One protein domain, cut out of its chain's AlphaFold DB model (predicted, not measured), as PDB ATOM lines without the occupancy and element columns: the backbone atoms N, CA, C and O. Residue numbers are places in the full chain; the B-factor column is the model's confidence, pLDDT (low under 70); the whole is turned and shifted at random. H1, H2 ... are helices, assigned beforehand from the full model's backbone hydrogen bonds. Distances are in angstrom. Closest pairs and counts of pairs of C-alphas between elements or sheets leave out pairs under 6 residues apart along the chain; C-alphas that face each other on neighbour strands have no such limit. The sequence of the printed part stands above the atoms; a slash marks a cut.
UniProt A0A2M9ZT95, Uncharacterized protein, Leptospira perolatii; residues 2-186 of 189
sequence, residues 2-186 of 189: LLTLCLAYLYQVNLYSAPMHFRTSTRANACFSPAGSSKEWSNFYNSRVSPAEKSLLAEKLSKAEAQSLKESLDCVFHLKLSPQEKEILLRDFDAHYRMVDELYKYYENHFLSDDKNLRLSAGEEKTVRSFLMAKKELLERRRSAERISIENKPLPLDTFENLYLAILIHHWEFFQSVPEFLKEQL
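This is residues 2 to 186 of the 189 residues of an uncharacterized protein of Leptospira perolatii (UniProt A0A2M9ZT95). Four long helices make a curved wall, H5, H6 and H7 side by side and alternating in direction, with H4 slanting across H7 at the far edge from H5. The first part of the printed residues, with the short helices H1, H2 and H3, lies along the inner side of this wall, and the last short helix H8 packs on H1 at one end. The printed part has 185 residues with eight named helices, H1 to H8 along the chain, and no named strand; the class is all helix. The whole is compact, with a radius of gyration of the C-alphas of 17.6 A and spans of 53 by 36 by 23 A.

H1, residues 2 to 12, only just touches H5, residues 83 to 111, with 3 pairs of C-alphas within 8 A, the closest being Cys 6 and Tyr 107 at 6.9 A; H5 does so with residues 104 to 107 alone. H2, residues 27 to 31, touches residues 72 to 76 alone of H4, residues 51 to 78, with C-alphas 31 and 72 closest at 5.1 A. H3, residues 39 to 46, forms a hairpin with H4, at a steep tilt of 42 degrees; the closest C-alphas are Phe 44 and Lys 54, 6.5 A apart. H4 is the hub, touching four helices, and with H6, residues 122 to 151, and H7, residues 157 to 177, it makes a bundle, a group of helices packed together. H4 touches H7 at a steep tilt of 40 degrees, opposite ways, with the C-alphas of Ser 62 and Tyr 164 closest at 4.9 A. H5 and H6 form a hairpin at a shallow tilt of 5 degrees, with C-alphas 90 and 147 closest at 7.3 A. H6 and H7 form another at 14 degrees, with C-alphas 142 and 163 closest at 6.3 A. H8, residues 180 to 186, touches H1 about perpendicular, at 80 degrees, with C-alphas 4 and 185 closest at 5.3 A. H5 and H7 are apart. Every O i to N i+4 pair is within hydrogen-bond range in H1, H4, H5, H6 and H7; the counts are 3 of 4 in H3, 2 of 3 in H8 and 0 of 1 in H2, where 2 of 2 O i to N i+3 pairs are.

H1 begins at C-alpha 2, (179.749, 142.918, 119.836). From first to last C-alpha H4 measures 40.1 A, H5 41.9 A, H6 43.1 A and H7 30.4 A. H8 ends at C-alpha 186, (170.029, 145.213, 112.557).

The C-alphas of Lys 80 and Lys 116 are the two farthest apart, 53.7 A. The printed part has no cut; the link from H1 to H2, 14 residues, is long. Mean pLDDT of the printed part is 77.9, with 56 residues under 70, among them 2 to 20 and 179 to 186.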
ATOM      1  N   LEU A   2     180.295 142.244 118.639       38.28
ATOM      2  CA  LEU A   2     179.749 142.918 119.836       38.28
ATOM      3  C   LEU A   2     178.789 144.064 119.480       38.28
ATOM      4  O   LEU A   2     177.712 144.143 120.041       38.28
ATOM      5  N   LEU A   3     179.134 144.887 118.490       37.34
ATOM      6  CA  LEU A   3     178.345 146.062 118.108       37.34
ATOM      7  C   LEU A   3     176.983 145.720 117.466       37.34
ATOM      8  O   LEU A   3     175.980 146.366 117.758       37.34
ATOM      9  N   THR A   4     176.948 144.660 116.652       41.88
ATOM     10  CA  THR A   4     175.728 144.083 116.066       41.88
ATOM     11  C   THR A   4     174.815 143.493 117.148       41.88
ATOM     12  O   THR A   4     173.640 143.842 117.207       41.88
ATOM     13  N   LEU A   5     175.383 142.729 118.092       41.72
ATOM     14  CA  LEU A   5     174.666 142.225 119.272       41.72
ATOM     15  C   LEU A   5     174.137 143.360 120.170       41.72
ATOM     16  O   LEU A   5     173.032 143.265 120.692       41.72
ATOM     17  N   CYS A   6     174.886 144.455 120.336       42.94
ATOM     18  CA  CYS A   6     174.474 145.620 121.131       42.94
ATOM     19  C   CYS A   6     173.263 146.355 120.524       42.94
ATOM     20  O   CYS A   6     172.349 146.750 121.250       42.94
ATOM     21  N   LEU A   7     173.249 146.542 119.198       47.00
ATOM     22  CA  LEU A   7     172.139 147.165 118.466       47.00
ATOM     23  C   LEU A   7     170.886 146.287 118.483       47.00
ATOM     24  O   LEU A   7     169.804 146.779 118.806       47.00
ATOM     25  N   ALA A   8     171.042 144.992 118.204       47.41
ATOM     26  CA  ALA A   8     169.960 144.020 118.279       47.41
ATOM     27  C   ALA A   8     169.375 143.921 119.696       47.41
ATOM     28  O   ALA A   8     168.158 143.879 119.866       47.41
ATOM     29  N   TYR A   9     170.213 144.005 120.734       45.88
ATOM     30  CA  TYR A   9     169.758 144.032 122.123       45.88
ATOM     31  C   TYR A   9     168.976 145.321 122.435       45.88
ATOM     32  O   TYR A   9     167.851 145.241 122.910       45.88
ATOM     33  N   LEU A  10     169.453 146.523 122.088       48.53
ATOM     34  CA  LEU A  10     168.664 147.761 122.272       48.53
ATOM     35  C   LEU A  10     167.322 147.764 121.525       48.53
ATOM     36  O   LEU A  10     166.368 148.436 121.952       48.53
ATOM     37  N   TYR A  11     167.280 147.038 120.412       49.28
ATOM     38  CA  TYR A  11     166.120 146.886 119.559       49.28
ATOM     39  C   TYR A  11     165.102 145.884 120.116       49.28
ATOM     40  O   TYR A  11     163.904 146.164 120.129       49.28
ATOM     41  N   GLN A  12     165.574 144.747 120.634       46.50
ATOM     42  CA  GLN A  12     164.739 143.685 121.196       46.50
ATOM     43  C   GLN A  12     164.324 143.950 122.651       46.50
ATOM     44  O   GLN A  12     163.228 143.573 123.059       46.50
ATOM     45  N   VAL A  13     165.148 144.623 123.455       44.44
ATOM     46  CA  VAL A  13     165.032 144.591 124.930       44.44
ATOM     47  C   VAL A  13     163.845 145.340 125.508       44.44
ATOM     48  O   VAL A  13     163.591 145.226 126.700       44.44
ATOM     49  N   ASN A  14     163.071 146.083 124.720       49.44
ATOM     50  CA  ASN A  14     161.974 146.859 125.300       49.44
ATOM     51  C   ASN A  14     160.674 146.876 124.512       49.44
ATOM     52  O   ASN A  14     159.835 147.745 124.744       49.44
ATOM     53  N   LEU A  15     160.496 145.910 123.620       47.62
ATOM     54  CA  LEU A  15     159.278 145.819 122.830       47.62
ATOM     55  C   LEU A  15     158.519 144.519 123.008       47.62
ATOM     56  O   LEU A  15     157.300 144.536 122.934       47.62
ATOM     57  N   TYR A  16     159.202 143.449 123.394       42.72
ATOM     58  CA  TYR A  16     158.524 142.294 123.953       42.72
ATOM     59  C   TYR A  16     158.065 142.624 125.380       42.72
ATOM     60  O   TYR A  16     158.886 142.793 126.283       42.72
ATOM     61  N   SER A  17     156.758 142.657 125.618       39.97
ATOM     62  CA  SER A  17     156.184 142.263 126.902       39.97
ATOM     63  C   SER A  17     156.269 140.741 126.970       39.97
ATOM     64  O   SER A  17     155.347 139.949 126.777       39.97
ATOM     65  N   ALA A  18     157.477 140.297 127.311       46.56
ATOM     66  CA  ALA A  18     157.517 139.189 128.237       46.56
ATOM     67  C   ALA A  18     156.723 139.640 129.471       46.56
ATOM     68  O   ALA A  18     157.078 140.686 130.030       46.56
ATOM     69  N   PRO A  19     155.639 138.944 129.859       56.12
ATOM     70  CA  PRO A  19     154.907 139.265 131.078       56.12
ATOM     71  C   PRO A  19     155.908 139.494 132.210       56.12
ATOM     72  O   PRO A  19     156.736 138.609 132.407       56.12
ATOM     73  N   MET A  20     155.889 140.681 132.855       65.00
ATOM     74  CA  MET A  20     156.964 141.237 133.714       65.00
ATOM     75  C   MET A  20     158.055 140.218 134.059       65.00
ATOM     76  O   MET A  20     157.992 139.544 135.083       65.00
ATOM     77  N   HIS A  21     159.031 140.043 133.168       74.19
ATOM     78  CA  HIS A  21     159.886 138.861 133.225       74.19
ATOM     79  C   HIS A  21     161.107 139.101 134.113       74.19
ATOM     80  O   HIS A  21     162.238 139.262 133.650       74.19
ATOM     81  N   PHE A  22     160.862 139.111 135.419       81.12
ATOM     82  CA  PHE A  22     161.903 139.121 136.430       81.12
ATOM     83  C   PHE A  22     161.668 138.019 137.455       81.12
ATOM     84  O   PHE A  22     160.548 137.578 137.706       81.12
ATOM     85  N   ARG A  23     162.766 137.542 138.033       83.38
ATOM     86  CA  ARG A  23     162.713 136.513 139.067       83.38
ATOM     87  C   ARG A  23     162.435 137.171 140.404       83.38
ATOM     88  O   ARG A  23     163.068 138.166 140.742       83.38
ATOM     89  N   THR A  24     161.546 136.564 141.173       89.56
ATOM     90  CA  THR A  24     161.282 136.951 142.558       89.56
ATOM     91  C   THR A  24     161.171 135.702 143.419       89.56
ATOM     92  O   THR A  24     160.746 134.650 142.947       89.56
ATOM     93  N   SER A  25     161.547 135.790 144.694       90.38
ATOM     94  CA  SER A  25     161.357 134.681 145.642       90.38
ATOM     95  C   SER A  25     159.924 134.589 146.180       90.38
ATOM     96  O   SER A  25     159.629 133.749 147.027       90.38
ATOM     97  N   THR A  26     159.036 135.481 145.741       92.06
ATOM     98  CA  THR A  26     157.639 135.542 146.178       92.06
ATOM     99  C   THR A  26     156.749 134.624 145.342       92.06
ATOM    100  O   THR A  26     157.111 134.184 144.249       92.06
ATOM    101  N   ARG A  27     155.520 134.387 145.815       93.31
ATOM    102  CA  ARG A  27     154.504 133.636 145.055       93.31
ATOM    103  C   ARG A  27     154.157 134.279 143.704       93.31
ATOM    104  O   ARG A  27     153.669 133.579 142.821       93.31
ATOM    105  N   ALA A  28     154.448 135.569 143.517       92.69
ATOM    106  CA  ALA A  28     154.253 136.267 142.247       92.69
ATOM    107  C   ALA A  28     155.141 135.748 141.111       92.69
ATOM    108  O   ALA A  28     154.820 135.999 139.956       92.69
ATOM    109  N   ASN A  29     156.193 134.970 141.394       90.62
ATOM    110  CA  ASN A  29     157.039 134.390 140.349       90.62
ATOM    111  C   ASN A  29     156.249 133.527 139.345       90.62
ATOM    112  O   ASN A  29     156.635 133.431 138.189       90.62
ATOM    113  N   ALA A  30     155.133 132.921 139.767       89.88
ATOM    114  CA  ALA A  30     154.257 132.146 138.885       89.88
ATOM    115  C   ALA A  30     153.398 133.013 137.942       89.88
ATOM    116  O   ALA A  30     152.830 132.490 136.988       89.88
ATOM    117  N   CYS A  31     153.291 134.320 138.201       90.44
ATOM    118  CA  CYS A  31     152.562 135.271 137.359       90.44
ATOM    119  C   CYS A  31     153.404 135.808 136.194       90.44
ATOM    120  O   CYS A  31     152.885 136.550 135.358       90.44
ATOM    121  N   PHE A  32     154.696 135.479 136.159       86.44
ATOM    122  CA  PHE A  32     155.653 135.984 135.184       86.44
ATOM    123  C   PHE A  32     156.086 134.852 134.260       86.44
ATOM    124  O   PHE A  32     156.471 133.774 134.710       86.44
ATOM    125  N   SER A  33     156.018 135.096 132.954       68.88
ATOM    126  CA  SER A  33     156.408 134.135 131.924       68.88
ATOM    127  C   SER A  33     157.361 134.813 130.940       68.88
ATOM    128  O   SER A  33     157.218 136.001 130.659       68.88
ATOM    129  N   PRO A  34     158.349 134.098 130.386       62.09
ATOM    130  CA  PRO A  34     159.086 134.613 129.241       62.09
ATOM    131  C   PRO A  34     158.112 134.825 128.070       62.09
ATOM    132  O   PRO A  34     157.257 133.973 127.817       62.09
ATOM    133  N   ALA A  35     158.208 135.951 127.353       56.78
ATOM    134  CA  ALA A  35     157.498 136.094 126.081       56.78
ATOM    135  C   ALA A  35     158.056 135.087 125.080       56.78
ATOM    136  O   ALA A  35     159.267 134.874 125.002       56.78
ATOM    137  N   GLY A  36     157.168 134.529 124.260       52.94
ATOM    138  CA  GLY A  36     157.568 133.954 122.984       52.94
ATOM    139  C   GLY A  36     157.832 135.074 121.977       52.94
ATOM    140  O   GLY A  36     157.060 136.028 121.893       52.94
ATOM    141  N   SER A  37     158.901 134.965 121.191       54.81
ATOM    142  CA  SER A  37     159.131 135.867 120.061       54.81
ATOM    143  C   SER A  37     158.039 135.664 119.003       54.81
ATOM    144  O   SER A  37     157.845 134.562 118.482       54.81
ATOM    145  N   SER A  38     157.279 136.718 118.690       60.72
ATOM    146  CA  SER A  38     156.219 136.650 117.678       60.72
ATOM    147  C   SER A  38     156.768 136.987 116.285       60.72
ATOM    148  O   SER A  38     157.602 137.876 116.116       60.72
ATOM    149  N   LYS A  39     156.262 136.311 115.243       62.41
ATOM    150  CA  LYS A  39     156.580 136.645 113.837       62.41
ATOM    151  C   LYS A  39     156.137 138.065 113.452       62.41
ATOM    152  O   LYS A  39     156.635 138.626 112.479       62.41
ATOM    153  N   GLU A  40     155.202 138.644 114.202       65.12
ATOM    154  CA  GLU A  40     154.648 139.976 113.955       65.12
ATOM    155  C   GLU A  40     155.664 141.082 114.261       65.12
ATOM    156  O   GLU A  40     155.718 142.071 113.532       65.12
ATOM    157  N   TRP A  41     156.540 140.865 115.246       67.25
ATOM    158  CA  TRP A  41     157.654 141.759 115.567       67.25
ATOM    159  C   TRP A  41     158.660 141.881 114.420       67.25
ATOM    160  O   TRP A  41     159.034 142.988 114.033       67.25
ATOM    161  N   SER A  42     159.035 140.756 113.803       65.62
ATOM    162  CA  SER A  42     159.881 140.765 112.601       65.62
ATOM    163  C   SER A  42     159.199 141.503 111.445       65.62
ATOM    164  O   SER A  42     159.822 142.312 110.755       65.62
ATOM    165  N   ASN A  43     157.894 141.276 111.254       64.62
ATOM    166  CA  ASN A  43     157.134 141.962 110.212       64.62
ATOM    167  C   ASN A  43     157.072 143.476 110.445       64.62
ATOM    168  O   ASN A  43     157.156 144.228 109.480       64.62
ATOM    169  N   PHE A  44     156.978 143.949 111.686       71.81
ATOM    170  CA  PHE A  44     156.890 145.381 111.974       71.81
ATOM    171  C   PHE A  44     158.074 146.173 111.415       71.81
ATOM    172  O   PHE A  44     157.895 147.207 110.763       71.81
ATOM    173  N   TYR A  45     159.276 145.635 111.575       67.44
ATOM    174  CA  TYR A  45     160.489 146.329 111.186       67.44
ATOM    175  C   TYR A  45     161.015 145.990 109.796       67.44
ATOM    176  O   TYR A  45     161.426 146.890 109.063       67.44
ATOM    177  N   ASN A  46     160.974 144.712 109.419       65.75
ATOM    178  CA  ASN A  46     161.647 144.222 108.216       65.75
ATOM    179  C   ASN A  46     160.733 144.181 106.985       65.75
ATOM    180  O   ASN A  46     161.214 144.018 105.863       65.75
ATOM    181  N   SER A  47     159.415 144.329 107.154       62.91
ATOM    182  CA  SER A  47     158.487 144.292 106.023       62.91
ATOM    183  C   SER A  47     158.355 145.651 105.319       62.91
ATOM    184  O   SER A  47     158.395 146.720 105.939       62.91
ATOM    185  N   ARG A  48     158.135 145.592 103.998       66.44
ATOM    186  CA  ARG A  48     157.818 146.737 103.121       66.44
ATOM    187  C   ARG A  48     156.342 147.163 103.208       66.44
ATOM    188  O   ARG A  48     155.780 147.608 102.211       66.44
ATOM    189  N   VAL A  49     155.697 146.973 104.356       70.75
ATOM    190  CA  VAL A  49     154.304 147.402 104.557       70.75
ATOM    191  C   VAL A  49     154.216 148.927 104.626       70.75
ATOM    192  O   VAL A  49     155.156 149.599 105.067       70.75
ATOM    193  N   SER A  50     153.106 149.476 104.140       79.19
ATOM    194  CA  SER A  50     152.870 150.921 104.066       79.19
ATOM    195  C   SER A  50     152.837 151.573 105.460       79.19
ATOM    196  O   SER A  50     152.583 150.886 106.450       79.19
ATOM    197  N   PRO A  51     153.037 152.902 105.578       78.56
ATOM    198  CA  PRO A  51     152.942 153.590 106.867       78.56
ATOM    199  C   PRO A  51     151.616 153.337 107.601       78.56
ATOM    200  O   PRO A  51     151.626 153.100 108.803       78.56
ATOM    201  N   ALA A  52     150.492 153.301 106.876       80.25
ATOM    202  CA  ALA A  52     149.176 153.019 107.450       80.25
ATOM    203  C   ALA A  52     149.074 151.588 108.009       80.25
ATOM    204  O   ALA A  52     148.563 151.379 109.106       80.25
ATOM    205  N   GLU A  53     149.612 150.600 107.290       81.81
ATOM    206  CA  GLU A  53     149.675 149.216 107.772       81.81
ATOM    207  C   GLU A  53     150.620 149.068 108.970       81.81
ATOM    208  O   GLU A  53     150.339 148.281 109.873       81.81
ATOM    209  N   LYS A  54     151.708 149.852 109.033       81.12
ATOM    210  CA  LYS A  54     152.584 149.892 110.213       81.12
ATOM    211  C   LYS A  54     151.892 150.489 111.425       81.12
ATOM    212  O   LYS A  54     152.071 149.947 112.507       81.12
ATOM    213  N   SER A  55     151.093 151.543 111.269       84.06
ATOM    214  CA  SER A  55     150.296 152.093 112.373       84.06
ATOM    215  C   SER A  55     149.324 151.051 112.932       84.06
ATOM    216  O   SER A  55     149.313 150.817 114.136       84.06
ATOM    217  N   LEU A  56     148.601 150.336 112.064       87.00
ATOM    218  CA  LEU A  56     147.700 149.253 112.483       87.00
ATOM    219  C   LEU A  56     148.448 148.102 113.170       87.00
ATOM    220  O   LEU A  56     147.978 147.542 114.162       87.00
ATOM    221  N   LEU A  57     149.626 147.740 112.658       84.94
ATOM    222  CA  LEU A  57     150.461 146.717 113.277       84.94
ATOM    223  C   LEU A  57     151.022 147.188 114.626       84.94
ATOM    224  O   LEU A  57     151.074 146.391 115.559       84.94
ATOM    225  N   ALA A  58     151.380 148.470 114.754       85.81
ATOM    226  CA  ALA A  58     151.823 149.058 116.011       85.81
ATOM    227  C   ALA A  58     150.724 148.982 117.070       85.81
ATOM    228  O   ALA A  58     150.980 148.536 118.184       85.81
ATOM    229  N   GLU A  59     149.494 149.357 116.716       89.62
ATOM    230  CA  GLU A  59     148.330 149.255 117.600       89.62
ATOM    231  C   GLU A  59     148.084 147.808 118.032       89.62
ATOM    232  O   GLU A  59     147.927 147.530 119.222       89.62
ATOM    233  N   LYS A  60     148.110 146.865 117.081       89.44
ATOM    234  CA  LYS A  60     147.913 145.440 117.364       89.44
ATOM    235  C   LYS A  60     148.966 144.894 118.328       89.44
ATOM    236  O   LYS A  60     148.606 144.236 119.303       89.44
ATOM    237  N   LEU A  61     150.243 145.160 118.051       86.31
ATOM    238  CA  LEU A  61     151.354 144.726 118.896       86.31
ATOM    239  C   LEU A  61     151.231 145.349 120.284       86.31
ATOM    240  O   LEU A  61     151.181 144.629 121.271       86.31
ATOM    241  N   SER A  62     151.059 146.667 120.359       88.62
ATOM    242  CA  SER A  62     150.951 147.393 121.631       88.62
ATOM    243  C   SER A  62     149.803 146.889 122.496       88.62
ATOM    244  O   SER A  62     149.951 146.767 123.710       88.62
ATOM    245  N   LYS A  63     148.676 146.533 121.873       90.44
ATOM    246  CA  LYS A  63     147.541 145.912 122.551       90.44
ATOM    247  C   LYS A  63     147.859 144.521 123.088       90.44
ATOM    248  O   LYS A  63     147.523 144.223 124.231       90.44
ATOM    249  N   ALA A  64     148.496 143.672 122.285       87.50
ATOM    250  CA  ALA A  64     148.912 142.344 122.729       87.50
ATOM    251  C   ALA A  64     149.890 142.435 123.911       87.50
ATOM    252  O   ALA A  64     149.717 141.744 124.916       87.50
ATOM    253  N   GLU A  65     150.855 143.352 123.825       85.38
ATOM    254  CA  GLU A  65     151.843 143.584 124.873       85.38
ATOM    255  C   GLU A  65     151.205 144.115 126.166       85.38
ATOM    256  O   GLU A  65     151.491 143.615 127.259       85.38
ATOM    257  N   ALA A  66     150.288 145.077 126.056       89.88
ATOM    258  CA  ALA A  66     149.542 145.611 127.189       89.88
ATOM    259  C   ALA A  66     148.660 144.553 127.863       89.88
ATOM    260  O   ALA A  66     148.597 144.502 129.091       89.88
ATOM    261  N   GLN A  67     148.004 143.700 127.072       90.69
ATOM    262  CA  GLN A  67     147.146 142.630 127.574       90.69
ATOM    263  C   GLN A  67     147.955 141.598 128.369       90.69
ATOM    264  O   GLN A  67     147.592 141.280 129.500       90.69
ATOM    265  N   SER A  68     149.086 141.151 127.821       87.88
ATOM    266  CA  SER A  68     150.020 140.239 128.493       87.88
ATOM    267  C   SER A  68     150.518 140.813 129.830       87.88
ATOM    268  O   SER A  68     150.440 140.157 130.872       87.88
ATOM    269  N   LEU A  69     150.931 142.087 129.849       89.00
ATOM    270  CA  LEU A  69     151.320 142.769 131.087       89.00
ATOM    271  C   LEU A  69     150.158 142.840 132.092       89.00
ATOM    272  O   LEU A  69     150.341 142.586 133.287       89.00
ATOM    273  N   LYS A  70     148.955 143.183 131.619       91.62
ATOM    274  CA  LYS A  70     147.769 143.311 132.465       91.62
ATOM    275  C   LYS A  70     147.399 141.986 133.126       91.62
ATOM    276  O   LYS A  70     147.071 141.988 134.310       91.62
ATOM    277  N   GLU A  71     147.511 140.873 132.408       91.06
ATOM    278  CA  GLU A  71     147.277 139.527 132.938       91.06
ATOM    279  C   GLU A  71     148.251 139.177 134.070       91.06
ATOM    280  O   GLU A  71     147.822 138.694 135.122       91.06
ATOM    281  N   SER A  72     149.541 139.495 133.921       91.56
ATOM    282  CA  SER A  72     150.516 139.338 135.009       91.56
ATOM    283  C   SER A  72     150.180 140.197 136.221       91.56
ATOM    284  O   SER A  72     150.208 139.706 137.350       91.56
ATOM    285  N   LEU A  73     149.851 141.474 136.011       93.50
ATOM    286  CA  LEU A  73     149.504 142.392 137.099       93.50
ATOM    287  C   LEU A  73     148.228 141.956 137.825       93.50
ATOM    288  O   LEU A  73     148.172 142.001 139.054       93.50
ATOM    289  N   ASP A  74     147.228 141.476 137.089       94.31
ATOM    290  CA  ASP A  74     146.010 140.916 137.668       94.31
ATOM    291  C   ASP A  74     146.296 139.632 138.442       94.31
ATOM    292  O   ASP A  74     145.776 139.467 139.545       94.31
ATOM    293  N   CYS A  75     147.145 138.742 137.930       94.06
ATOM    294  CA  CYS A  75     147.587 137.561 138.670       94.06
ATOM    295  C   CYS A  75     148.229 137.960 140.009       94.06
ATOM    296  O   CYS A  75     147.801 137.482 141.063       94.06
ATOM    297  N   VAL A  76     149.181 138.903 139.994       94.81
ATOM    298  CA  VAL A  76     149.844 139.413 141.207       94.81
ATOM    299  C   VAL A  76     148.832 140.011 142.184       94.81
ATOM    300  O   VAL A  76     148.879 139.716 143.381       94.81
ATOM    301  N   PHE A  77     147.888 140.811 141.686       95.38
ATOM    302  CA  PHE A  77     146.845 141.423 142.506       95.38
ATOM    303  C   PHE A  77     145.954 140.369 143.189       95.38
ATOM    304  O   PHE A  77     145.663 140.477 144.385       95.38
ATOM    305  N   HIS A  78     145.574 139.307 142.474       96.56
ATOM    306  CA  HIS A  78     144.739 138.229 143.013       96.56
ATOM    307  C   HIS A  78     145.457 137.324 144.020       96.56
ATOM    308  O   HIS A  78     144.790 136.730 144.870       96.56
ATOM    309  N   LEU A  79     146.795 137.256 143.998       95.75
ATOM    310  CA  LEU A  79     147.566 136.506 144.998       95.75
ATOM    311  C   LEU A  79     147.447 137.076 146.417       95.75
ATOM    312  O   LEU A  79     147.788 136.366 147.372       95.75
ATOM    313  N   LYS A  80     146.974 138.328 146.559       94.81
ATOM    314  CA  LYS A  80     146.812 139.033 147.842       94.81
ATOM    315  C   LYS A  80     148.054 138.869 148.721       94.81
ATOM    316  O   LYS A  80     147.981 138.357 149.839       94.81
ATOM    317  N   LEU A  81     149.205 139.233 148.158       95.06
ATOM    318  CA  LEU A  81     150.496 139.129 148.833       95.06
ATOM    319  C   LEU A  81     150.466 139.852 150.181       95.06
ATOM    320  O   LEU A  81     149.863 140.923 150.310       95.06
ATOM    321  N   SER A  82     151.141 139.277 151.176       96.00
ATOM    322  CA  SER A  82     151.359 139.967 152.447       96.00
ATOM    323  C   SER A  82     152.196 141.241 152.238       96.00
ATOM    324  O   SER A  82     152.914 141.345 151.237       96.00
ATOM    325  N   PRO A  83     152.164 142.211 153.172       95.25
ATOM    326  CA  PRO A  83     153.022 143.393 153.091       95.25
ATOM    327  C   PRO A  83     154.508 143.049 152.905       95.25
ATOM    328  O   PRO A  83     155.189 143.694 152.116       95.25
ATOM    329  N   GLN A  84     154.989 141.988 153.563       95.88
ATOM    330  CA  GLN A  84     156.372 141.523 153.460       95.88
ATOM    331  C   GLN A  84     156.681 140.926 152.081       95.88
ATOM    332  O   GLN A  84     157.698 141.256 151.479       95.88
ATOM    333  N   GLU A  85     155.799 140.071 151.548       95.56
ATOM    334  CA  GLU A  85     155.955 139.531 150.188       95.56
ATOM    335  C   GLU A  85     155.946 140.655 149.149       95.56
ATOM    336  O   GLU A  85     156.733 140.650 148.206       95.56
ATOM    337  N   LYS A  86     155.081 141.650 149.336       95.12
ATOM    338  CA  LYS A  86     154.970 142.799 148.445       95.12
ATOM    339  C   LYS A  86     156.221 143.678 148.461       95.12
ATOM    340  O   LYS A  86     156.651 144.134 147.407       95.12
ATOM    341  N   GLU A  87     156.831 143.876 149.627       96.19
ATOM    342  CA  GLU A  87     158.099 144.597 149.744       96.19
ATOM    343  C   GLU A  87     159.235 143.878 148.998       96.19
ATOM    344  O   GLU A  87     159.998 144.517 148.272       96.19
ATOM    345  N   ILE A  88     159.320 142.547 149.122       96.25
ATOM    346  CA  ILE A  88     160.293 141.734 148.377       96.25
ATOM    347  C   ILE A  88     160.053 141.878 146.871       96.25
ATOM    348  O   ILE A  88     160.989 142.168 146.131       96.25
ATOM    349  N   LEU A  89     158.800 141.759 146.425       95.38
ATOM    350  CA  LEU A  89     158.443 141.889 145.014       95.38
ATOM    351  C   LEU A  89     158.854 143.248 144.429       95.38
ATOM    352  O   LEU A  89     159.431 143.299 143.346       95.38
ATOM    353  N   LEU A  90     158.586 144.345 145.143       95.25
ATOM    354  CA  LEU A  90     158.962 145.694 144.704       95.25
ATOM    355  C   LEU A  90     160.479 145.881 144.664       95.25
ATOM    356  O   LEU A  90     161.004 146.514 143.751       95.25
ATOM    357  N   ARG A  91     161.199 145.297 145.623       95.38
ATOM    358  CA  ARG A  91     162.663 145.329 145.650       95.38
ATOM    359  C   ARG A  91     163.271 144.574 144.470       95.38
ATOM    360  O   ARG A  91     164.217 145.077 143.863       95.38
ATOM    361  N   ASP A  92     162.730 143.400 144.157       93.50
ATOM    362  CA  ASP A  92     163.141 142.573 143.020       93.50
ATOM    363  C   ASP A  92     162.824 143.279 141.691       93.50
ATOM    364  O   ASP A  92     163.671 143.332 140.798       93.50
ATOM    365  N   PHE A  93     161.650 143.911 141.596       92.06
ATOM    366  CA  PHE A  93     161.249 144.756 140.469       92.06
ATOM    367  C   PHE A  93     162.229 145.920 140.256       92.06
ATOM    368  O   PHE A  93     162.746 146.120 139.157       92.06
ATOM    369  N   ASP A  94     162.560 146.659 141.317       91.88
ATOM    370  CA  ASP A  94     163.517 147.763 141.234       91.88
ATOM    371  C   ASP A  94     164.934 147.277 140.898       91.88
ATOM    372  O   ASP A  94     165.674 147.967 140.198       91.88
ATOM    373  N   ALA A  95     165.334 146.096 141.377       89.50
ATOM    374  CA  ALA A  95     166.616 145.492 141.026       89.50
ATOM    375  C   ALA A  95     166.686 145.108 139.544       89.50
ATOM    376  O   ALA A  95     167.697 145.386 138.896       89.50
ATOM    377  N   HIS A  96     165.612 144.529 139.004       87.00
ATOM    378  CA  HIS A  96     165.494 144.219 137.585       87.00
ATOM    379  C   HIS A  96     165.654 145.478 136.728       87.00
ATOM    380  O   HIS A  96     166.507 145.514 135.841       87.00
ATOM    381  N   TYR A  97     164.913 146.542 137.044       85.12
ATOM    382  CA  TYR A  97     164.991 147.783 136.277       85.12
ATOM    383  C   TYR A  97     166.330 148.510 136.431       85.12
ATOM    384  O   TYR A  97     166.833 149.039 135.446       85.12
ATOM    385  N   ARG A  98     166.986 148.452 137.599       85.44
ATOM    386  CA  ARG A  98     168.365 148.956 137.741       85.44
ATOM    387  C   ARG A  98     169.339 148.247 136.799       85.44
ATOM    388  O   ARG A  98     170.184 148.901 136.202       85.44
ATOM    389  N   MET A  99     169.234 146.926 136.658       79.88
ATOM    390  CA  MET A  99     170.077 146.173 135.722       79.88
ATOM    391  C   MET A  99     169.814 146.600 134.272       79.88
ATOM    392  O   MET A  99     170.759 146.791 133.509       79.88
ATOM    393  N   VAL A 100     168.543 146.777 133.900       76.38
ATOM    394  CA  VAL A 100     168.154 147.267 132.568       76.38
ATOM    395  C   VAL A 100     168.706 148.675 132.316       76.38
ATOM    396  O   VAL A 100     169.265 148.919 131.248       76.38
ATOM    397  N   ASP A 101     168.623 149.573 133.299       79.44
ATOM    398  CA  ASP A 101     169.150 150.938 133.209       79.44
ATOM    399  C   ASP A 101     170.674 150.961 133.032       79.44
ATOM    400  O   ASP A 101     171.190 151.726 132.218       79.44
ATOM    401  N   GLU A 102     171.415 150.126 133.765       75.69
ATOM    402  CA  GLU A 102     172.874 150.035 133.625       75.69
ATOM    403  C   GLU A 102     173.288 149.493 132.254       75.69
ATOM    404  O   GLU A 102     174.207 150.026 131.630       75.69
ATOM    405  N   LEU A 103     172.565 148.495 131.734       70.44
ATOM    406  CA  LEU A 103     172.758 148.025 130.364       70.44
ATOM    407  C   LEU A 103     172.491 149.152 129.364       70.44
ATOM    408  O   LEU A 103     173.305 149.395 128.478       70.44
ATOM    409  N   TYR A 104     171.393 149.889 129.533       70.81
ATOM    410  CA  TYR A 104     171.063 151.016 128.667       70.81
ATOM    411  C   TYR A 104     172.156 152.090 128.665       70.81
ATOM    412  O   TYR A 104     172.578 152.513 127.593       70.81
ATOM    413  N   LYS A 105     172.668 152.482 129.839       71.88
ATOM    414  CA  LYS A 105     173.785 153.436 129.964       71.88
ATOM    415  C   LYS A 105     175.053 152.926 129.294       71.88
ATOM    416  O   LYS A 105     175.738 153.695 128.627       71.88
ATOM    417  N   TYR A 106     175.382 151.647 129.474       69.06
ATOM    418  CA  TYR A 106     176.532 151.034 128.813       69.06
ATOM    419  C   TYR A 106     176.427 151.177 127.290       69.06
ATOM    420  O   TYR A 106     177.385 151.599 126.645       69.06
ATOM    421  N   TYR A 107     175.247 150.911 126.725       65.94
ATOM    422  CA  TYR A 107     175.022 151.067 125.291       65.94
ATOM    423  C   TYR A 107     175.004 152.526 124.845       65.94
ATOM    424  O   TYR A 107     175.655 152.850 123.860       65.94
ATOM    425  N   GLU A 108     174.311 153.413 125.559       69.94
ATOM    426  CA  GLU A 108     174.311 154.854 125.283       69.94
ATOM    427  C   GLU A 108     175.745 155.391 125.212       69.94
ATOM    428  O   GLU A 108     176.116 156.035 124.234       69.94
ATOM    429  N   ASN A 109     176.585 155.029 126.183       71.31
ATOM    430  CA  ASN A 109     177.998 155.392 126.190       71.31
ATOM    431  C   ASN A 109     178.779 154.766 125.031       71.31
ATOM    432  O   ASN A 109     179.725 155.378 124.560       71.31
ATOM    433  N   HIS A 110     178.409 153.571 124.568       68.50
ATOM    434  CA  HIS A 110     179.058 152.909 123.436       68.50
ATOM    435  C   HIS A 110     178.674 153.514 122.075       68.50
ATOM    436  O   HIS A 110     179.518 153.595 121.191       68.50
ATOM    437  N   PHE A 111     177.422 153.952 121.891       63.66
ATOM    438  CA  PHE A 111     176.985 154.636 120.661       63.66
ATOM    439  C   PHE A 111     177.452 156.084 120.586       63.66
ATOM    440  O   PHE A 111     177.598 156.624 119.492       63.66
ATOM    441  N   LEU A 112     177.629 156.718 121.745       66.06
ATOM    442  CA  LEU A 112     178.018 158.118 121.863       66.06
ATOM    443  C   LEU A 112     179.499 158.295 122.222       66.06
ATOM    444  O   LEU A 112     179.918 159.425 122.469       66.06
ATOM    445  N   SER A 113     180.291 157.217 122.297       63.22
ATOM    446  CA  SER A 113     181.735 157.333 122.497       63.22
ATOM    447  C   SER A 113     182.429 157.740 121.200       63.22
ATOM    448  O   SER A 113     182.081 157.283 120.116       63.22
ATOM    449  N   ASP A 114     183.501 158.523 121.329       55.59
ATOM    450  CA  ASP A 114     184.425 158.879 120.238       55.59
ATOM    451  C   ASP A 114     185.262 157.683 119.728       55.59
ATOM    452  O   ASP A 114     186.324 157.854 119.114       55.59
ATOM    453  N   ASP A 115     184.837 156.451 120.019       54.38
ATOM    454  CA  ASP A 115     185.591 155.261 119.668       54.38
ATOM    455  C   ASP A 115     185.579 155.077 118.145       54.38
ATOM    456  O   ASP A 115     184.550 155.177 117.474       54.38
ATOM    457  N   LYS A 116     186.762 154.845 117.569       47.88
ATOM    458  CA  LYS A 116     187.111 155.142 116.161       47.88
ATOM    459  C   LYS A 116     186.333 154.357 115.090       47.88
ATOM    460  O   LYS A 116     186.609 154.529 113.904       47.88
ATOM    461  N   ASN A 117     185.388 153.511 115.488       51.38
ATOM    462  CA  ASN A 117     184.674 152.572 114.629       51.38
ATOM    463  C   ASN A 117     183.261 153.041 114.224       51.38
ATOM    464  O   ASN A 117     182.733 152.512 113.249       51.38
ATOM    465  N   LEU A 118     182.667 154.041 114.894       57.88
ATOM    466  CA  LEU A 118     181.431 154.709 114.452       57.88
ATOM    467  C   LEU A 118     181.574 156.229 114.573       57.88
ATOM    468  O   LEU A 118     181.418 156.797 115.645       57.88
ATOM    469  N   ARG A 119     181.835 156.913 113.458       62.72
ATOM    470  CA  ARG A 119     181.746 158.378 113.413       62.72
ATOM    471  C   ARG A 119     180.351 158.786 112.964       62.72
ATOM    472  O   ARG A 119     180.089 158.830 111.767       62.72
ATOM    473  N   LEU A 120     179.481 159.084 113.925       67.81
ATOM    474  CA  LEU A 120     178.247 159.818 113.653       67.81
ATOM    475  C   LEU A 120     178.601 161.269 113.297       67.81
ATOM    476  O   LEU A 120     179.467 161.885 113.918       67.81
ATOM    477  N   SER A 121     177.938 161.834 112.296       76.50
ATOM    478  CA  SER A 121     177.925 163.280 112.089       76.50
ATOM    479  C   SER A 121     177.220 163.975 113.260       76.50
ATOM    480  O   SER A 121     176.376 163.385 113.937       76.50
ATOM    481  N   ALA A 122     177.488 165.267 113.464       76.94
ATOM    482  CA  ALA A 122     176.844 166.047 114.526       76.94
ATOM    483  C   ALA A 122     175.297 166.028 114.452       76.94
ATOM    484  O   ALA A 122     174.614 166.111 115.474       76.94
ATOM    485  N   GLY A 123     174.728 165.907 113.246       75.75
ATOM    486  CA  GLY A 123     173.280 165.779 113.049       75.75
ATOM    487  C   GLY A 123     172.734 164.401 113.444       75.75
ATOM    488  O   GLY A 123     171.677 164.309 114.074       75.75
ATOM    489  N   GLU A 124     173.468 163.335 113.125       75.00
ATOM    490  CA  GLU A 124     173.120 161.965 113.517       75.00
ATOM    491  C   GLU A 124     173.257 161.784 115.030       75.00
ATOM    492  O   GLU A 124     172.343 161.267 115.666       75.00
ATOM    493  N   GLU A 125     174.326 162.306 115.638       77.31
ATOM    494  CA  GLU A 125     174.523 162.277 117.089       77.31
ATOM    495  C   GLU A 125     173.375 162.985 117.828       77.31
ATOM    496  O   GLU A 125     172.811 162.447 118.783       77.31
ATOM    497  N   LYS A 126     172.953 164.164 117.350       82.19
ATOM    498  CA  LYS A 126     171.797 164.884 117.908       82.19
ATOM    499  C   LYS A 126     170.504 164.066 117.813       82.19
ATOM    500  O   LYS A 126     169.704 164.080 118.752       82.19
ATOM    501  N   THR A 127     170.299 163.364 116.699       78.62
ATOM    502  CA  THR A 127     169.128 162.500 116.482       78.62
ATOM    503  C   THR A 127     169.140 161.319 117.450       78.62
ATOM    504  O   THR A 127     168.150 161.091 118.144       78.62
ATOM    505  N   VAL A 128     170.280 160.632 117.579       77.12
ATOM    506  CA  VAL A 128     170.468 159.516 118.519       77.12
ATOM    507  C   VAL A 128     170.245 159.973 119.961       77.12
ATOM    508  O   VAL A 128     169.462 159.355 120.676       77.12
ATOM    509  N   ARG A 129     170.843 161.094 120.387       80.25
ATOM    510  CA  ARG A 129     170.647 161.640 121.742       80.25
ATOM    511  C   ARG A 129     169.181 161.962 122.030       80.25
ATOM    512  O   ARG A 129     168.669 161.577 123.078       80.25
ATOM    513  N   SER A 130     168.497 162.624 121.095       83.94
ATOM    514  CA  SER A 130     167.069 162.952 121.234       83.94
ATOM    515  C   SER A 130     166.212 161.692 121.366       83.94
ATOM    516  O   SER A 130     165.359 161.609 122.250       83.94
ATOM    517  N   PHE A 131     166.484 160.682 120.536       82.75
ATOM    518  CA  PHE A 131     165.812 159.388 120.606       82.75
ATOM    519  C   PHE A 131     166.026 158.708 121.960       82.75
ATOM    520  O   PHE A 131     165.052 158.279 122.583       82.75
ATOM    521  N   LEU A 132     167.275 158.633 122.429       80.00
ATOM    522  CA  LEU A 132     167.617 157.965 123.681       80.00
ATOM    523  C   LEU A 132     166.987 158.664 124.894       80.00
ATOM    524  O   LEU A 132     166.507 157.983 125.802       80.00
ATOM    525  N   MET A 133     166.931 160.000 124.899       84.94
ATOM    526  CA  MET A 133     166.264 160.770 125.955       84.94
ATOM    527  C   MET A 133     164.758 160.493 126.004       84.94
ATOM    528  O   MET A 133     164.236 160.147 127.063       84.94
ATOM    529  N   ALA A 134     164.067 160.580 124.866       85.44
ATOM    530  CA  ALA A 134     162.628 160.326 124.801       85.44
ATOM    531  C   ALA A 134     162.282 158.856 125.110       85.44
ATOM    532  O   ALA A 134     161.329 158.578 125.836       85.44
ATOM    533  N   LYS A 135     163.101 157.899 124.646       83.31
ATOM    534  CA  LYS A 135     162.938 156.475 124.980       83.31
ATOM    535  C   LYS A 135     163.072 156.250 126.485       83.31
ATOM    536  O   LYS A 135     162.249 155.548 127.063       83.31
ATOM    537  N   LYS A 136     164.062 156.874 127.127       83.88
ATOM    538  CA  LYS A 136     164.251 156.797 128.580       83.88
ATOM    539  C   LYS A 136     163.041 157.334 129.346       83.88
ATOM    540  O   LYS A 136     162.595 156.688 130.288       83.88
ATOM    541  N   GLU A 137     162.483 158.469 128.929       89.81
ATOM    542  CA  GLU A 137     161.274 159.027 129.547       89.81
ATOM    543  C   GLU A 137     160.076 158.071 129.431       89.81
ATOM    544  O   GLU A 137     159.391 157.802 130.419       89.81
ATOM    545  N   LEU A 138     159.834 157.516 128.239       89.38
ATOM    546  CA  LEU A 138     158.732 156.580 128.006       89.38
ATOM    547  C   LEU A 138     158.879 155.291 128.827       89.38
ATOM    548  O   LEU A 138     157.896 154.806 129.393       89.38
ATOM    549  N   LEU A 139     160.099 154.759 128.932       85.69
ATOM    550  CA  LEU A 139     160.389 153.582 129.752       85.69
ATOM    551  C   LEU A 139     160.203 153.862 131.246       85.69
ATOM    552  O   LEU A 139     159.632 153.028 131.943       85.69
ATOM    553  N   GLU A 140     160.597 155.042 131.728       89.00
ATOM    554  CA  GLU A 140     160.373 155.436 133.122       89.00
ATOM    555  C   GLU A 140     158.876 155.582 133.432       89.00
ATOM    556  O   GLU A 140     158.395 155.118 134.466       89.00
ATOM    557  N   ARG A 141     158.094 156.146 132.502       92.25
ATOM    558  CA  ARG A 141     156.629 156.210 132.632       92.25
ATOM    559  C   ARG A 141     156.000 154.816 132.684       92.25
ATOM    560  O   ARG A 141     155.115 154.592 133.511       92.25
ATOM    561  N   ARG A 142     156.471 153.879 131.852       90.75
ATOM    562  CA  ARG A 142     156.045 152.469 131.879       90.75
ATOM    563  C   ARG A 142     156.372 151.811 133.212       90.75
ATOM    564  O   ARG A 142     155.471 151.298 133.870       90.75
ATOM    565  N   ARG A 143     157.626 151.916 133.653       90.81
ATOM    566  CA  ARG A 143     158.087 151.402 134.945       90.81
ATOM    567  C   ARG A 143     157.255 151.955 136.102       90.81
ATOM    568  O   ARG A 143     156.847 151.194 136.973       90.81
ATOM    569  N   SER A 144     156.977 153.257 136.114       93.69
ATOM    570  CA  SER A 144     156.153 153.892 137.148       93.69
ATOM    571  C   SER A 144     154.725 153.328 137.169       93.69
ATOM    572  O   SER A 144     154.222 152.957 138.230       93.69
ATOM    573  N   ALA A 145     154.096 153.163 136.000       94.31
ATOM    574  CA  ALA A 145     152.761 152.572 135.877       94.31
ATOM    575  C   ALA A 145     152.712 151.100 136.342       94.31
ATOM    576  O   ALA A 145     151.791 150.701 137.065       94.31
ATOM    577  N   GLU A 146     153.717 150.302 135.972       92.88
ATOM    578  CA  GLU A 146     153.889 148.923 136.447       92.88
ATOM    579  C   GLU A 146     154.049 148.887 137.971       92.88
ATOM    580  O   GLU A 146     153.324 148.169 138.659       92.88
ATOM    581  N   ARG A 147     154.931 149.731 138.517       94.56
ATOM    582  CA  ARG A 147     155.197 149.814 139.955       94.56
ATOM    583  C   ARG A 147     153.940 150.180 140.744       94.56
ATOM    584  O   ARG A 147     153.621 149.505 141.720       94.56
ATOM    585  N   ILE A 148     153.190 151.189 140.294       95.62
ATOM    586  CA  ILE A 148     151.899 151.580 140.888       95.62
ATOM    587  C   ILE A 148     150.916 150.405 140.874       95.62
ATOM    588  O   ILE A 148     150.187 150.204 141.846       95.62
ATOM    589  N   SER A 149     150.911 149.616 139.799       94.88
ATOM    590  CA  SER A 149     150.020 148.463 139.626       94.88
ATOM    591  C   SER A 149     150.418 147.249 140.468       94.88
ATOM    592  O   SER A 149     149.545 146.485 140.867       94.88
ATOM    593  N   ILE A 150     151.706 147.083 140.784       93.31
ATOM    594  CA  ILE A 150     152.176 146.118 141.790       93.31
ATOM    595  C   ILE A 150     151.784 146.601 143.196       93.31
ATOM    596  O   ILE A 150     151.348 145.817 144.048       93.31
ATOM    597  N   GLU A 151     151.931 147.902 143.460       93.56
ATOM    598  CA  GLU A 151     151.636 148.517 144.755       93.56
ATOM    599  C   GLU A 151     150.151 148.589 145.093       93.56
ATOM    600  O   GLU A 151     149.778 148.490 146.263       93.56
ATOM    601  N   ASN A 152     149.293 148.710 144.095       92.94
ATOM    602  CA  ASN A 152     147.879 148.977 144.291       92.94
ATOM    603  C   ASN A 152     147.035 148.062 143.404       92.94
ATOM    604  O   ASN A 152     147.440 146.962 143.038       92.94
ATOM    605  N   LYS A 153     145.818 148.507 143.097       94.19
ATOM    606  CA  LYS A 153     145.010 147.903 142.046       94.19
ATOM    607  C   LYS A 153     145.692 148.149 140.688       94.19
ATOM    608  O   LYS A 153     146.100 149.289 140.450       94.19
ATOM    609  N   PRO A 154     145.758 147.143 139.796       95.38
ATOM    610  CA  PRO A 154     146.287 147.324 138.454       95.38
ATOM    611  C   PRO A 154     145.608 148.472 137.716       95.38
ATOM    612  O   PRO A 154     144.378 148.605 137.750       95.38
ATOM    613  N   LEU A 155     146.423 149.288 137.049       96.12
ATOM    614  CA  LEU A 155     145.935 150.384 136.227       96.12
ATOM    615  C   LEU A 155     145.101 149.861 135.041       96.12
ATOM    616  O   LEU A 155     145.242 148.699 134.640       96.12
ATOM    617  N   PRO A 156     144.206 150.696 134.490       96.62
ATOM    618  CA  PRO A 156     143.463 150.389 133.272       96.62
ATOM    619  C   PRO A 156     144.359 149.946 132.099       96.62
ATOM    620  O   PRO A 156     145.493 150.400 131.963       96.62
ATOM    621  N   LEU A 157     143.849 149.039 131.256       93.81
ATOM    622  CA  LEU A 157     144.596 148.450 130.133       93.81
ATOM    623  C   LEU A 157     145.104 149.514 129.147       93.81
ATOM    624  O   LEU A 157     146.259 149.469 128.734       93.81
ATOM    625  N   ASP A 158     144.261 150.501 128.841       95.44
ATOM    626  CA  ASP A 158     144.558 151.647 127.974       95.44
ATOM    627  C   ASP A 158     145.796 152.439 128.427       95.44
ATOM    628  O   ASP A 158     146.515 153.003 127.603       95.44
ATOM    629  N   THR A 159     146.107 152.448 129.727       93.81
ATOM    630  CA  THR A 159     147.335 153.060 130.249       93.81
ATOM    631  C   THR A 159     148.565 152.376 129.660       93.81
ATOM    632  O   THR A 159     149.484 153.045 129.187       93.81
ATOM    633  N   PHE A 160     148.575 151.043 129.653       92.19
ATOM    634  CA  PHE A 160     149.681 150.256 129.120       92.19
ATOM    635  C   PHE A 160     149.677 150.241 127.592       92.19
ATOM    636  O   PHE A 160     150.740 150.408 127.002       92.19
ATOM    637  N   GLU A 161     148.508 150.130 126.951       92.75
ATOM    638  CA  GLU A 161     148.380 150.188 125.486       92.75
ATOM    639  C   GLU A 161     149.000 151.473 124.929       92.75
ATOM    640  O   GLU A 161     149.837 151.416 124.031       92.75
ATOM    641  N   ASN A 162     148.664 152.625 125.518       93.44
ATOM    642  CA  ASN A 162     149.196 153.919 125.096       93.44
ATOM    643  C   ASN A 162     150.713 154.030 125.304       93.44
ATOM    644  O   ASN A 162     151.407 154.630 124.483       93.44
ATOM    645  N   LEU A 163     151.247 153.458 126.388       91.56
ATOM    646  CA  LEU A 163     152.685 153.467 126.661       91.56
ATOM    647  C   LEU A 163     153.452 152.566 125.690       91.56
ATOM    648  O   LEU A 163     154.453 153.008 125.128       91.56
ATOM    649  N   TYR A 164     152.975 151.343 125.443       89.81
ATOM    650  CA  TYR A 164     153.576 150.451 124.450       89.81
ATOM    651  C   TYR A 164     153.505 151.047 123.043       89.81
ATOM    652  O   TYR A 164     154.509 151.025 122.333       89.81
ATOM    653  N   LEU A 165     152.378 151.664 122.682       90.81
ATOM    654  CA  LEU A 165     152.209 152.321 121.389       90.81
ATOM    655  C   LEU A 165     153.183 153.483 121.214       90.81
ATOM    656  O   LEU A 165     153.858 153.562 120.191       90.81
ATOM    657  N   ALA A 166     153.313 154.343 122.225       90.31
ATOM    658  CA  ALA A 166     154.265 155.446 122.191       90.31
ATOM    659  C   ALA A 166     155.715 154.950 122.058       90.31
ATOM    660  O   ALA A 166     156.465 155.475 121.238       90.31
ATOM    661  N   ILE A 167     156.105 153.916 122.814       87.25
ATOM    662  CA  ILE A 167     157.445 153.313 122.721       87.25
ATOM    663  C   ILE A 167     157.680 152.739 121.319       87.25
ATOM    664  O   ILE A 167     158.745 152.952 120.736       87.25
ATOM    665  N   LEU A 168     156.697 152.026 120.771       84.94
ATOM    666  CA  LEU A 168     156.802 151.354 119.483       84.94
ATOM    667  C   LEU A 168     156.878 152.337 118.312       84.94
ATOM    668  O   LEU A 168     157.745 152.187 117.449       84.94
ATOM    669  N   ILE A 169     156.024 153.364 118.306       85.19
ATOM    670  CA  ILE A 169     156.054 154.437 117.305       85.19
ATOM    671  C   ILE A 169     157.379 155.192 117.384       85.19
ATOM    672  O   ILE A 169     158.053 155.328 116.368       85.19
ATOM    673  N   HIS A 170     157.808 155.596 118.585       84.31
ATOM    674  CA  HIS A 170     159.080 156.300 118.777       84.31
ATOM    675  C   HIS A 170     160.271 155.481 118.267       84.31
ATOM    676  O   HIS A 170     161.176 155.992 117.606       84.31
ATOM    677  N   HIS A 171     160.262 154.170 118.524       79.31
ATOM    678  CA  HIS A 171     161.297 153.274 118.023       79.31
ATOM    679  C   HIS A 171     161.256 153.115 116.501       79.31
ATOM    680  O   HIS A 171     162.305 153.076 115.861       79.31
ATOM    681  N   TRP A 172     160.062 153.052 115.914       78.56
ATOM    682  CA  TRP A 172     159.883 152.996 114.468       78.56
ATOM    683  C   TRP A 172     160.366 154.270 113.764       78.56
ATOM    684  O   TRP A 172     161.096 154.189 112.778       78.56
ATOM    685  N   GLU A 173     160.002 155.445 114.274       81.19
ATOM    686  CA  GLU A 173     160.419 156.742 113.726       81.19
ATOM    687  C   GLU A 173     161.942 156.905 113.766       81.19
ATOM    688  O   GLU A 173     162.568 157.335 112.787       81.19
ATOM    689  N   PHE A 174     162.566 156.482 114.866       79.00
ATOM    690  CA  PHE A 174     164.018 156.412 114.945       79.00
ATOM    691  C   PHE A 174     164.592 155.430 113.924       79.00
ATOM    692  O   PHE A 174     165.473 155.797 113.152       79.00
ATOM    693  N   PHE A 175     164.039 154.217 113.834       75.69
ATOM    694  CA  PHE A 175     164.471 153.235 112.843       75.69
ATOM    695  C   PHE A 175     164.372 153.770 111.409       75.69
ATOM    696  O   PHE A 175     165.212 153.441 110.586       75.69
ATOM    697  N   GLN A 176     163.398 154.618 111.074       74.69
ATOM    698  CA  GLN A 176     163.328 155.242 109.749       74.69
ATOM    699  C   GLN A 176     164.402 156.307 109.521       74.69
ATOM    700  O   GLN A 176     164.957 156.376 108.421       74.69
ATOM    701  N   SER A 177     164.712 157.096 110.549       73.19
ATOM    702  CA  SER A 177     165.624 158.241 110.471       73.19
ATOM    703  C   SER A 177     167.108 157.889 110.609       73.19
ATOM    704  O   SER A 177     167.950 158.694 110.213       73.19
ATOM    705  N   VAL A 178     167.450 156.700 111.115       71.00
ATOM    706  CA  VAL A 178     168.855 156.281 111.232       71.00
ATOM    707  C   VAL A 178     169.499 155.918 109.879       71.00
ATOM    708  O   VAL A 178     168.818 155.396 108.983       71.00
ATOM    709  N   PRO A 179     170.819 156.146 109.730       67.31
ATOM    710  CA  PRO A 179     171.600 155.724 108.566       67.31
ATOM    711  C   PRO A 179     171.504 154.229 108.248       67.31
ATOM    712  O   PRO A 179     171.379 153.394 109.145       67.31
ATOM    713  N   GLU A 180     171.637 153.873 106.965       67.44
ATOM    714  CA  GLU A 180     171.488 152.481 106.512       67.44
ATOM    715  C   GLU A 180     172.541 151.541 107.109       67.44
ATOM    716  O   GLU A 180     172.203 150.411 107.426       67.44
ATOM    717  N   PHE A 181     173.761 152.007 107.403       65.06
ATOM    718  CA  PHE A 181     174.777 151.168 108.057       65.06
ATOM    719  C   PHE A 181     174.374 150.735 109.482       65.06
ATOM    720  O   PHE A 181     174.766 149.659 109.925       65.06
ATOM    721  N   LEU A 182     173.567 151.537 110.193       62.16
ATOM    722  CA  LEU A 182     172.984 151.138 111.483       62.16
ATOM    723  C   LEU A 182     171.827 150.148 111.286       62.16
ATOM    724  O   LEU A 182     171.626 149.275 112.123       62.16
ATOM    725  N   LYS A 183     171.088 150.249 110.173       63.81
ATOM    726  CA  LYS A 183     170.009 149.313 109.800       63.81
ATOM    727  C   LYS A 183     170.537 147.971 109.302       63.81
ATOM    728  O   LYS A 183     169.936 146.946 109.587       63.81
ATOM    729  N   GLU A 184     171.639 147.954 108.558       58.19
ATOM    730  CA  GLU A 184     172.283 146.735 108.059       58.19
ATOM    731  C   GLU A 184     172.799 145.877 109.214       58.19
ATOM    732  O   GLU A 184     172.567 144.673 109.231       58.19
ATOM    733  N   GLN A 185     173.349 146.512 110.251       53.28
ATOM    734  CA  GLN A 185     173.711 145.840 111.502       53.28
ATOM    735  C   GLN A 185     172.499 145.262 112.260       53.28
ATOM    736  O   GLN A 185     172.669 144.380 113.094       53.28
ATOM    737  N   LEU A 186     171.278 145.725 111.974       48.19
ATOM    738  CA  LEU A 186     170.029 145.213 112.557       48.19
ATOM    739  C   LEU A 186     169.371 144.103 111.714       48.19
ATOM    740  O   LEU A 186     168.472 143.431 112.209       48.19
TER     741      LEU A 186